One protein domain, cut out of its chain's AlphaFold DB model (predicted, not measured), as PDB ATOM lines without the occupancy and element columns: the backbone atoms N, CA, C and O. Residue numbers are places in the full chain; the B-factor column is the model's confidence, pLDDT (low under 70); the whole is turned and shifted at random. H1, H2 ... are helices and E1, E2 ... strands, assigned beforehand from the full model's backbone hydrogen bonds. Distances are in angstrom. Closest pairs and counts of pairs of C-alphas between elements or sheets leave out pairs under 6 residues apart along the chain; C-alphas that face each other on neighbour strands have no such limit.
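What this domain is: This is residues 16 to 98 of the 98 residues of an uncharacterized protein of Aphanomyces euteiches (UniProt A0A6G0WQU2). A strongly twisted sheet of three strands has one long helix, H2, running along it over E1 and E2, while the short helix H1 only grazes the sheet near E2 and E3, apart from H2. The 83 printed residues hold three named strands and two named helices, in the order E1, E2, H1, E3, H2. The sheet's order is E1, E2, E3, antiparallel throughout, and the class is mixed, helices and strands. The whole is only just compact, close to loose, with a radius of gyration of the C-alphas of 13.8 A, and elongated, spanning 44 by 25 by 19 A.

Where its parts are: E1, residues 16 to 22, begins at C-alpha 16 (199.771, 201.507, 261.545) and is 17.8 A long. E2, residues 32 to 40, measures 25.0 A. H1 is residues 43 to 50. E3, residues 65 to 72, measures 21.7 A. H2, residues 75 to 96, measures 31.2 A and ends at C-alpha 96 (188.872, 191.975, 266.062).

How they stand to each other: E1 and E2 form a hairpin, with N 18 and O 37 within hydrogen-bond range at 2.9 A. E2 and E3 are antiparallel at 150 degrees, with N 34 and O 70 at 2.8 A. H2 is on the sheet at a height of 8.0 A; its line and that of E1 stand at 29 degrees on the local plane, only just along the strands. The closest C-alphas of E1 and H2, those of Lys 16 and Ser 86, are 5.7 A apart. H1 only grazes the sheet with residues 45 to 50; its closest C-alpha pair with E2 is Lys 46 and Ala 40, 5.0 A. Every O i to N i+4 pair is within hydrogen-bond range in H2, but 2 of 4 in H1.

The domain as a whole: The C-alphas farthest apart, of Asp 29 and Phe 98, are 45.9 A apart. The printed part has no cut. The link from H1 to E3 is long, and its residues 58 to 59 pair antiparallel with residues 66 to 67 of E3. The pLDDT is under 70 at residues 97 to 98.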
ATOM      1  N   LYS A  16     199.253 200.664 260.467       96.62
ATOM      2  CA  LYS A  16     199.771 201.507 261.545       96.62
ATOM      3  C   LYS A  16     201.160 202.027 261.203       96.62
ATOM      4  O   LYS A  16     201.828 201.515 260.304       96.62
ATOM      5  N   LEU A  17     201.570 203.059 261.929       97.44
ATOM      6  CA  LEU A  17     202.880 203.678 261.806       97.44
ATOM      7  C   LEU A  17     203.599 203.610 263.146       97.44
ATOM      8  O   LEU A  17     203.021 203.975 264.167       97.44
ATOM      9  N   ASP A  18     204.865 203.224 263.115       97.81
ATOM     10  CA  ASP A  18     205.750 203.206 264.275       97.81
ATOM     11  C   ASP A  18     207.000 204.040 263.976       97.81
ATOM     12  O   ASP A  18     207.499 204.053 262.847       97.81
ATOM     13  N   VAL A  19     207.515 204.756 264.979       97.12
ATOM     14  CA  VAL A  19     208.816 205.424 264.845       97.12
ATOM     15  C   VAL A  19     209.907 204.375 264.964       97.12
ATOM     16  O   VAL A  19     209.952 203.634 265.942       97.12
ATOM     17  N   ASP A  20     210.798 204.341 263.980       96.06
ATOM     18  CA  ASP A  20     211.984 203.494 264.023       96.06
ATOM     19  C   ASP A  20     213.176 204.253 264.613       96.06
ATOM     20  O   ASP A  20     213.808 203.815 265.571       96.06
ATOM     21  N   SER A  21     213.463 205.433 264.066       94.50
ATOM     22  CA  SER A  21     214.569 206.283 264.504       94.50
ATOM     23  C   SER A  21     214.356 207.725 264.051       94.50
ATOM     24  O   SER A  21     213.540 208.003 263.175       94.50
ATOM     25  N   PHE A  22     215.093 208.666 264.630       92.69
ATOM     26  CA  PHE A  22     215.160 210.034 264.125       92.69
ATOM     27  C   PHE A  22     216.586 210.562 264.206       92.69
ATOM     28  O   PHE A  22     217.360 210.179 265.085       92.69
ATOM     29  N   GLU A  23     216.939 211.430 263.264       90.69
ATOM     30  CA  GLU A  23     218.258 212.048 263.217       90.69
ATOM     31  C   GLU A  23     218.445 213.019 264.387       90.69
ATOM     32  O   GLU A  23     217.525 213.721 264.803       90.69
ATOM     33  N   THR A  24     219.660 213.067 264.934       87.06
ATOM     34  CA  THR A  24     219.997 213.958 266.058       87.06
ATOM     35  C   THR A  24     220.153 215.415 265.616       87.06
ATOM     36  O   THR A  24     220.079 216.323 266.441       87.06
ATOM     37  N   GLN A  25     220.373 215.649 264.320       89.88
ATOM     38  CA  GLN A  25     220.515 216.975 263.728       89.88
ATOM     39  C   GLN A  25     219.413 217.215 262.689       89.88
ATOM     40  O   GLN A  25     218.963 216.257 262.059       89.88
ATOM     41  N   PRO A  26     218.973 218.471 262.500       89.38
ATOM     42  CA  PRO A  26     218.043 218.806 261.433       89.38
ATOM     43  C   PRO A  26     218.643 218.519 260.055       89.38
ATOM     44  O   PRO A  26     219.797 218.854 259.795       89.38
ATOM     45  N   SER A  27     217.838 217.950 259.166       86.00
ATOM     46  CA  SER A  27     218.259 217.493 257.840       86.00
ATOM     47  C   SER A  27     217.870 218.490 256.744       86.00
ATOM     48  O   SER A  27     218.661 218.764 255.846       86.00
ATOM     49  N   VAL A  28     216.649 219.040 256.805       90.38
ATOM     50  CA  VAL A  28     216.089 219.939 255.777       90.38
ATOM     51  C   VAL A  28     215.279 221.040 256.446       90.38
ATOM     52  O   VAL A  28     214.407 220.739 257.254       90.38
ATOM     53  N   ASP A  29     215.551 222.305 256.115       91.31
ATOM     54  CA  ASP A  29     214.800 223.481 256.588       91.31
ATOM     55  C   ASP A  29     214.579 223.528 258.112       91.31
ATOM     56  O   ASP A  29     213.510 223.891 258.600       91.31
ATOM     57  N   GLY A  30     215.580 223.105 258.890       91.56
ATOM     58  CA  GLY A  30     215.484 223.054 260.354       91.56
ATOM     59  C   GLY A  30     214.599 221.925 260.901       91.56
ATOM     60  O   GLY A  30     214.373 221.863 262.106       91.56
ATOM     61  N   ARG A  31     214.134 221.006 260.049       95.50
ATOM     62  CA  ARG A  31     213.350 219.824 260.426       95.50
ATOM     63  C   ARG A  31     214.218 218.583 260.531       95.50
ATOM     64  O   ARG A  31     215.154 218.387 259.759       95.50
ATOM     65  N   TYR A  32     213.849 217.709 261.450       96.31
ATOM     66  CA  TYR A  32     214.512 216.442 261.708       96.31
ATOM     67  C   TYR A  32     213.890 215.347 260.857       96.31
ATOM     68  O   TYR A  32     212.662 215.210 260.810       96.31
ATOM     69  N   LYS A  33     214.727 214.542 260.203       96.19
ATOM     70  CA  LYS A  33     214.268 213.324 259.544       96.19
ATOM     71  C   LYS A  33     213.924 212.263 260.585       96.19
ATOM     72  O   LYS A  33     214.738 211.923 261.441       96.19
ATOM     73  N   VAL A  34     212.719 211.720 260.479       96.94
ATOM     74  CA  VAL A  34     212.217 210.609 261.290       96.94
ATOM     75  C   VAL A  34     211.958 209.439 260.360       96.94
ATOM     76  O   VAL A  34     211.147 209.555 259.441       96.94
ATOM     77  N   ASN A  35     212.644 208.327 260.591       97.06
ATOM     78  CA  ASN A  35     212.394 207.067 259.910       97.06
ATOM     79  C   ASN A  35     211.225 206.355 260.589       97.06
ATOM     80  O   ASN A  35     211.156 206.259 261.819       97.06
ATOM     81  N   LEU A  36     210.304 205.865 259.773       97.94
ATOM     82  CA  LEU A  36     209.070 205.221 260.200       97.94
ATOM     83  C   LEU A  36     209.006 203.804 259.654       97.94
ATOM     84  O   LEU A  36     209.495 203.536 258.557       97.94
ATOM     85  N   LYS A  37     208.320 202.934 260.386       97.94
ATOM     86  CA  LYS A  37     207.823 201.650 259.899       97.94
ATOM     87  C   LYS A  37     206.335 201.779 259.614       97.94
ATOM     88  O   LYS A  37     205.583 202.274 260.450       97.94
ATOM     89  N   VAL A  38     205.930 201.354 258.427       97.69
ATOM     90  CA  VAL A  38     204.541 201.243 257.994       97.69
ATOM     91  C   VAL A  38     204.194 199.771 258.001       97.69
ATOM     92  O   VAL A  38     204.737 199.015 257.198       97.69
ATOM     93  N   THR A  39     203.299 199.378 258.898       97.81
ATOM     94  CA  THR A  39     202.853 197.990 259.025       97.81
ATOM     95  C   THR A  39     201.444 197.880 258.475       97.81
ATOM     96  O   THR A  39     200.531 198.524 258.996       97.81
ATOM     97  N   ALA A  40     201.265 197.086 257.426       96.19
ATOM     98  CA  ALA A  40     199.958 196.745 256.888       96.19
ATOM     99  C   ALA A  40     199.295 195.655 257.741       96.19
ATOM    100  O   ALA A  40     199.965 194.773 258.272       96.19
ATOM    101  N   LEU A  41     197.972 195.717 257.866       94.12
ATOM    102  CA  LEU A  41     197.181 194.721 258.586       94.12
ATOM    103  C   LEU A  41     197.264 193.322 257.950       94.12
ATOM    104  O   LEU A  41     197.419 192.334 258.663       94.12
ATOM    105  N   THR A  42     197.103 193.227 256.628       92.25
ATOM    106  CA  THR A  42     197.065 191.955 255.892       92.25
ATOM    107  C   THR A  42     197.829 192.048 254.574       92.25
ATOM    108  O   THR A  42     198.193 193.127 254.107       92.25
ATOM    109  N   HIS A  43     198.027 190.897 253.927       90.56
ATOM    110  CA  HIS A  43     198.571 190.845 252.571       90.56
ATOM    111  C   HIS A  43     197.692 191.535 251.525       90.56
ATOM    112  O   HIS A  43     198.228 191.943 250.506       90.56
ATOM    113  N   GLU A  44     196.388 191.669 251.762       88.31
ATOM    114  CA  GLU A  44     195.498 192.413 250.865       88.31
ATOM    115  C   GLU A  44     195.661 193.918 251.087       88.31
ATOM    116  O   GLU A  44     195.835 194.670 250.134       88.31
ATOM    117  N   SER A  45     195.700 194.366 252.350       88.12
ATOM    118  CA  SER A  45     195.826 195.796 252.642       88.12
ATOM    119  C   SER A  45     197.199 196.363 252.295       88.12
ATOM    120  O   SER A  45     197.316 197.558 252.026       88.12
ATOM    121  N   LYS A  46     198.246 195.529 252.274       90.81
ATOM    122  CA  LYS A  46     199.594 195.984 251.920       90.81
ATOM    123  C   LYS A  46     199.650 196.554 250.499       90.81
ATOM    124  O   LYS A  46     200.355 197.535 250.290       90.81
ATOM    125  N   ASP A  47     198.918 195.974 249.547       87.19
ATOM    126  CA  ASP A  47     199.005 196.371 248.139       87.19
ATOM    127  C   ASP A  47     198.419 197.780 247.940       87.19
ATOM    128  O   ASP A  47     199.000 198.601 247.227       87.19
ATOM    129  N   ASP A  48     197.348 198.104 248.670       87.31
ATOM    130  CA  ASP A  48     196.747 199.441 248.687       87.31
ATOM    131  C   ASP A  48     197.611 200.462 249.449       87.31
ATOM    132  O   ASP A  48     197.776 201.609 249.023       87.31
ATOM    133  N   VAL A  49     198.183 200.061 250.590       91.06
ATOM    134  CA  VAL A  49     198.942 200.961 251.472       91.06
ATOM    135  C   VAL A  49     200.316 201.284 250.888       91.06
ATOM    136  O   VAL A  49     200.725 202.445 250.867       91.06
ATOM    137  N   PHE A  50     201.042 200.277 250.404       93.62
ATOM    138  CA  PHE A  50     202.425 200.441 249.956       93.62
ATOM    139  C   PHE A  50     202.526 201.197 248.635       93.62
ATOM    140  O   PHE A  50     203.468 201.966 248.456       93.62
ATOM    141  N   GLY A  51     201.523 201.075 247.758       88.94
ATOM    142  CA  GLY A  51     201.430 201.879 246.538       88.94
ATOM    143  C   GLY A  51     201.288 203.386 246.792       88.94
ATOM    144  O   GLY A  51     201.591 204.186 245.909       88.94
ATOM    145  N   CYS A  52     200.872 203.788 247.997       90.38
ATOM    146  CA  CYS A  52     200.724 205.192 248.385       90.38
ATOM    147  C   CYS A  52     201.986 205.788 249.032       90.38
ATOM    148  O   CYS A  52     202.003 206.976 249.365       90.38
ATOM    149  N   LEU A  53     203.025 204.983 249.272       92.62
ATOM    150  CA  LEU A  53     204.237 205.456 249.928       92.62
ATOM    151  C   LEU A  53     205.111 206.255 248.962       92.62
ATOM    152  O   LEU A  53     205.229 205.956 247.778       92.62
ATOM    153  N   LYS A  54     205.752 207.290 249.502       89.69
ATOM    154  CA  LYS A  54     206.642 208.165 248.739       89.69
ATOM    155  C   LYS A  54     207.938 207.463 248.326       89.69
ATOM    156  O   LYS A  54     208.367 206.493 248.962       89.69
ATOM    157  N   ASP A  55     208.631 208.072 247.370       90.50
ATOM    158  CA  ASP A  55     209.988 207.688 246.987       90.50
ATOM    159  C   ASP A  55     210.954 207.686 248.184       90.50
ATOM    160  O   ASP A  55     210.906 208.541 249.078       90.50
ATOM    161  N   GLY A  56     211.846 206.693 248.191       90.94
ATOM    162  CA  GLY A  56     212.770 206.425 249.295       90.94
ATOM    163  C   GLY A  56     212.191 205.542 250.407       90.94
ATOM    164  O   GLY A  56     212.857 205.351 251.423       90.94
ATOM    165  N   SER A  57     210.982 205.003 250.227       94.62
ATOM    166  CA  SER A  57     210.464 203.910 251.058       94.62
ATOM    167  C   SER A  57     211.070 202.569 250.623       94.62
ATOM    168  O   SER A  57     211.344 202.375 249.438       94.62
ATOM    169  N   ALA A  58     211.289 201.643 251.557       96.06
ATOM    170  CA  ALA A  58     211.971 200.375 251.284       96.06
ATOM    171  C   ALA A  58     211.313 199.183 252.003       96.06
ATOM    172  O   ALA A  58     210.853 199.343 253.138       96.06
ATOM    173  N   PRO A  59     211.273 197.989 251.379       94.94
ATOM    174  CA  PRO A  59     210.789 196.777 252.032       94.94
ATOM    175  C   PRO A  59     211.699 196.370 253.194       94.94
ATOM    176  O   PRO A  59     212.891 196.679 253.208       94.94
ATOM    177  N   THR A  60     211.126 195.653 254.155       95.38
ATOM    178  CA  THR A  60     211.878 194.972 255.215       95.38
ATOM    179  C   THR A  60     211.864 193.456 254.999       95.38
ATOM    180  O   THR A  60     211.350 192.973 253.991       95.38
ATOM    181  N   GLU A  61     212.437 192.699 255.936       96.00
ATOM    182  CA  GLU A  61     212.334 191.232 255.943       96.00
ATOM    183  C   GLU A  61     210.893 190.748 256.178       96.00
ATOM    184  O   GLU A  61     210.526 189.666 255.723       96.00
ATOM    185  N   ASP A  62     210.063 191.558 256.848       96.19
ATOM    186  CA  ASP A  62     208.638 191.290 257.016       96.19
ATOM    187  C   ASP A  62     207.861 191.814 255.789       96.19
ATOM    188  O   ASP A  62     207.891 193.019 255.509       96.19
ATOM    189  N   PRO A  63     207.135 190.948 255.053       95.00
ATOM    190  CA  PRO A  63     206.384 191.342 253.863       95.00
ATOM    191  C   PRO A  63     205.208 192.289 254.142       95.00
ATOM    192  O   PRO A  63     204.633 192.820 253.189       95.00
ATOM    193  N   LEU A  64     204.824 192.480 255.406       96.94
ATOM    194  CA  LEU A  64     203.798 193.424 255.844       96.94
ATOM    195  C   LEU A  64     204.385 194.722 256.401       96.94
ATOM    196  O   LEU A  64     203.620 195.582 256.839       96.94
ATOM    197  N   VAL A  65     205.708 194.907 256.350       97.75
ATOM    198  CA  VAL A  65     206.364 196.110 256.862       97.75
ATOM    199  C   VAL A  65     207.256 196.753 255.804       97.75
ATOM    200  O   VAL A  65     208.156 196.129 255.234       97.75
ATOM    201  N   MET A  66     207.054 198.054 255.598       97.62
ATOM    202  CA  MET A  66     207.965 198.919 254.849       97.62
ATOM    203  C   MET A  66     208.531 200.013 255.744       97.62
ATOM    204  O   MET A  66     207.882 200.483 256.674       97.62
ATOM    205  N   THR A  67     209.741 200.462 255.437       97.56
ATOM    206  CA  THR A  67     210.312 201.674 256.022       97.56
ATOM    207  C   THR A  67     210.027 202.874 255.132       97.56
ATOM    208  O   THR A  67     210.003 202.768 253.908       97.56
ATOM    209  N   THR A  68     209.806 204.029 255.746       97.31
ATOM    210  CA  THR A  68     209.702 205.324 255.068       97.31
ATOM    211  C   THR A  68     210.256 206.413 255.983       97.31
ATOM    212  O   THR A  68     210.845 206.120 257.022       97.31
ATOM    213  N   PHE A  69     210.092 207.681 255.623       96.44
ATOM    214  CA  PHE A  69     210.517 208.783 256.479       96.44
ATOM    215  C   PHE A  69     209.625 210.013 256.347       96.44
ATOM    216  O   PHE A  69     208.929 210.204 255.352       96.44
ATOM    217  N   VAL A  70     209.699 210.908 257.321       95.69
ATOM    218  CA  VAL A  70     209.094 212.247 257.287       95.69
ATOM    219  C   VAL A  70     210.083 213.267 257.843       95.69
ATOM    220  O   VAL A  70     211.041 212.896 258.512       95.69
ATOM    221  N   HIS A  71     209.856 214.548 257.562       96.12
ATOM    222  CA  HIS A  71     210.595 215.638 258.196       96.12
ATOM    223  C   HIS A  71     209.653 216.391 259.125       96.12
ATOM    224  O   HIS A  71     208.600 216.853 258.683       96.12
ATOM    225  N   VAL A  72     210.023 216.515 260.398       95.88
ATOM    226  CA  VAL A  72     209.189 217.155 261.423       95.88
ATOM    227  C   VAL A  72     210.000 218.142 262.251       95.88
ATOM    228  O   VAL A  72     211.209 218.002 262.407       95.88
ATOM    229  N   GLU A  73     209.329 219.149 262.795       95.75
ATOM    230  CA  GLU A  73     209.968 220.189 263.613       95.75
ATOM    231  C   GLU A  73     210.310 219.685 265.021       95.75
ATOM    232  O   GLU A  73     211.332 220.064 265.582       95.75
ATOM    233  N   ASN A  74     209.488 218.791 265.578       95.31
ATOM    234  CA  ASN A  74     209.688 218.224 266.909       95.31
ATOM    235  C   ASN A  74     209.527 216.691 266.871       95.31
ATOM    236  O   ASN A  74     208.401 216.193 266.993       95.31
ATOM    237  N   PRO A  75     210.620 215.926 266.673       95.50
ATOM    238  CA  PRO A  75     210.543 214.472 266.521       95.50
ATOM    239  C   PRO A  75     210.060 213.748 267.785       95.50
ATOM    240  O   PRO A  75     209.474 212.674 267.687       95.50
ATOM    241  N   GLN A  76     210.229 214.343 268.963       94.88
ATOM    242  CA  GLN A  76     209.858 213.768 270.252       94.88
ATOM    243  C   GLN A  76     208.346 213.835 270.459       94.88
ATOM    244  O   GLN A  76     207.725 212.824 270.780       94.88
ATOM    245  N   VAL A  77     207.740 215.004 270.222       96.44
ATOM    246  CA  VAL A  77     206.276 215.152 270.265       96.44
ATOM    247  C   VAL A  77     205.635 214.300 269.176       96.44
ATOM    248  O   VAL A  77     204.687 213.566 269.452       96.44
ATOM    249  N   PHE A  78     206.188 214.336 267.960       96.25
ATOM    250  CA  PHE A  78     205.709 213.507 266.860       96.25
ATOM    251  C   PHE A  78     205.745 212.015 267.218       96.25
ATOM    252  O   PHE A  78     204.735 211.327 267.074       96.25
ATOM    253  N   GLY A  79     206.872 211.529 267.747       96.50
ATOM    254  CA  GLY A  79     207.024 210.136 268.151       96.50
ATOM    255  C   GLY A  79     206.068 209.728 269.264       96.50
ATOM    256  O   GLY A  79     205.450 208.674 269.167       96.50
ATOM    257  N   HIS A  80     205.858 210.589 270.262       96.75
ATOM    258  CA  HIS A  80     204.894 210.334 271.331       96.75
ATOM    259  C   HIS A  80     203.457 210.197 270.802       96.75
ATOM    260  O   HIS A  80     202.738 209.262 271.160       96.75
ATOM    261  N   CYS A  81     203.033 211.101 269.913       96.88
ATOM    262  CA  CYS A  81     201.710 211.030 269.291       96.88
ATOM    263  C   CYS A  81     201.550 209.773 268.427       96.88
ATOM    264  O   CYS A  81     200.496 209.130 268.459       96.88
ATOM    265  N   LEU A  82     202.588 209.421 267.664       96.75
ATOM    266  CA  LEU A  82     202.563 208.256 266.789       96.75
ATOM    267  C   LEU A  82     202.510 206.955 267.592       96.75
ATOM    268  O   LEU A  82     201.693 206.091 267.288       96.75
ATOM    269  N   GLU A  83     203.295 206.849 268.667       97.19
ATOM    270  CA  GLU A  83     203.266 205.710 269.584       97.19
ATOM    271  C   GLU A  83     201.874 205.535 270.209       97.19
ATOM    272  O   GLU A  83     201.327 204.429 270.224       97.19
ATOM    273  N   TRP A  84     201.262 206.626 270.689       97.38
ATOM    274  CA  TRP A  84     199.897 206.580 271.212       97.38
ATOM    275  C   TRP A  84     198.913 206.060 270.160       97.38
ATOM    276  O   TRP A  84     198.129 205.152 270.452       97.38
ATOM    277  N   LYS A  85     198.971 206.583 268.929       95.50
ATOM    278  CA  LYS A  85     198.071 206.174 267.845       95.50
ATOM    279  C   LYS A  85     198.292 204.715 267.436       95.50
ATOM    280  O   LYS A  85     197.309 203.995 267.274       95.50
ATOM    281  N   SER A  86     199.546 204.276 267.329       96.44
ATOM    282  CA  SER A  86     199.919 202.888 267.027       96.44
ATOM    283  C   SER A  86     199.341 201.923 268.060       96.44
ATOM    284  O   SER A  86     198.693 200.946 267.694       96.44
ATOM    285  N   LYS A  87     199.442 202.250 269.357       96.62
ATOM    286  CA  LYS A  87     198.836 201.449 270.434       96.62
ATOM    287  C   LYS A  87     197.312 201.369 270.338       96.62
ATOM    288  O   LYS A  87     196.754 200.317 270.627       96.62
ATOM    289  N   GLN A  88     196.627 202.449 269.951       95.44
ATOM    290  CA  GLN A  88     195.171 202.399 269.736       95.44
ATOM    291  C   GLN A  88     194.805 201.497 268.554       95.44
ATOM    292  O   GLN A  88     193.864 200.720 268.651       95.44
ATOM    293  N   ILE A  89     195.561 201.580 267.456       94.75
ATOM    294  CA  ILE A  89     195.346 200.736 266.277       94.75
ATOM    295  C   ILE A  89     195.595 199.265 266.614       94.75
ATOM    296  O   ILE A  89     194.763 198.428 266.286       94.75
ATOM    297  N   GLN A  90     196.686 198.964 267.324       95.50
ATOM    298  CA  GLN A  90     197.003 197.599 267.732       95.50
ATOM    299  C   GLN A  90     195.878 196.987 268.570       95.50
ATOM    300  O   GLN A  90     195.483 195.865 268.302       95.50
ATOM    301  N   LYS A  91     195.302 197.742 269.516       94.56
ATOM    302  CA  LYS A  91     194.151 197.267 270.298       94.56
ATOM    303  C   LYS A  91     192.953 196.920 269.421       94.56
ATOM    304  O   LYS A  91     192.362 195.871 269.606       94.56
ATOM    305  N   ILE A  92     192.628 197.775 268.449       92.62
ATOM    306  CA  ILE A  92     191.532 197.508 267.505       92.62
ATOM    307  C   ILE A  92     191.808 196.234 266.698       92.62
ATOM    308  O   ILE A  92     190.886 195.470 266.430       92.62
ATOM    309  N   TRP A  93     193.064 196.011 266.301       93.31
ATOM    310  CA  TRP A  93     193.459 194.788 265.609       93.31
ATOM    311  C   TRP A  93     193.290 193.566 266.498       93.31
ATOM    312  O   TRP A  93     192.614 192.630 266.094       93.31
ATOM    313  N   ASP A  94     193.844 193.606 267.706       92.62
ATOM    314  CA  ASP A  94     193.774 192.499 268.654       92.62
ATOM    315  C   ASP A  94     192.306 192.152 268.971       92.62
ATOM    316  O   ASP A  94     191.913 190.997 268.838       92.62
ATOM    317  N   ASP A  95     191.465 193.149 269.267       88.81
ATOM    318  CA  ASP A  95     190.047 192.966 269.613       88.81
ATOM    319  C   ASP A  95     189.197 192.375 268.470       88.81
ATOM    320  O   ASP A  95     188.134 191.817 268.726       88.81
ATOM    321  N   ALA A  96     189.615 192.509 267.207       80.19
ATOM    322  CA  ALA A  96     188.872 191.975 266.062       80.19
ATOM    323  C   ALA A  96     189.247 190.537 265.686       80.19
ATOM    324  O   ALA A  96     188.506 189.895 264.939       80.19
ATOM    325  N   TYR A  97     190.383 190.034 266.175       61.00
ATOM    326  CA  TYR A  97     190.833 188.659 265.947       61.00
ATOM    327  C   TYR A  97     190.613 187.739 267.168       61.00
ATOM    328  O   TYR A  97     191.049 186.584 267.121       61.00
ATOM    329  N   PHE A  98     189.919 188.213 268.214       48.22
ATOM    330  CA  PHE A  98     189.480 187.440 269.388       48.22
ATOM    331  C   PHE A  98     187.954 187.352 269.511       48.22
ATOM    332  O   PHE A  98     187.264 188.364 269.265       48.22
TER     333      PHE A  98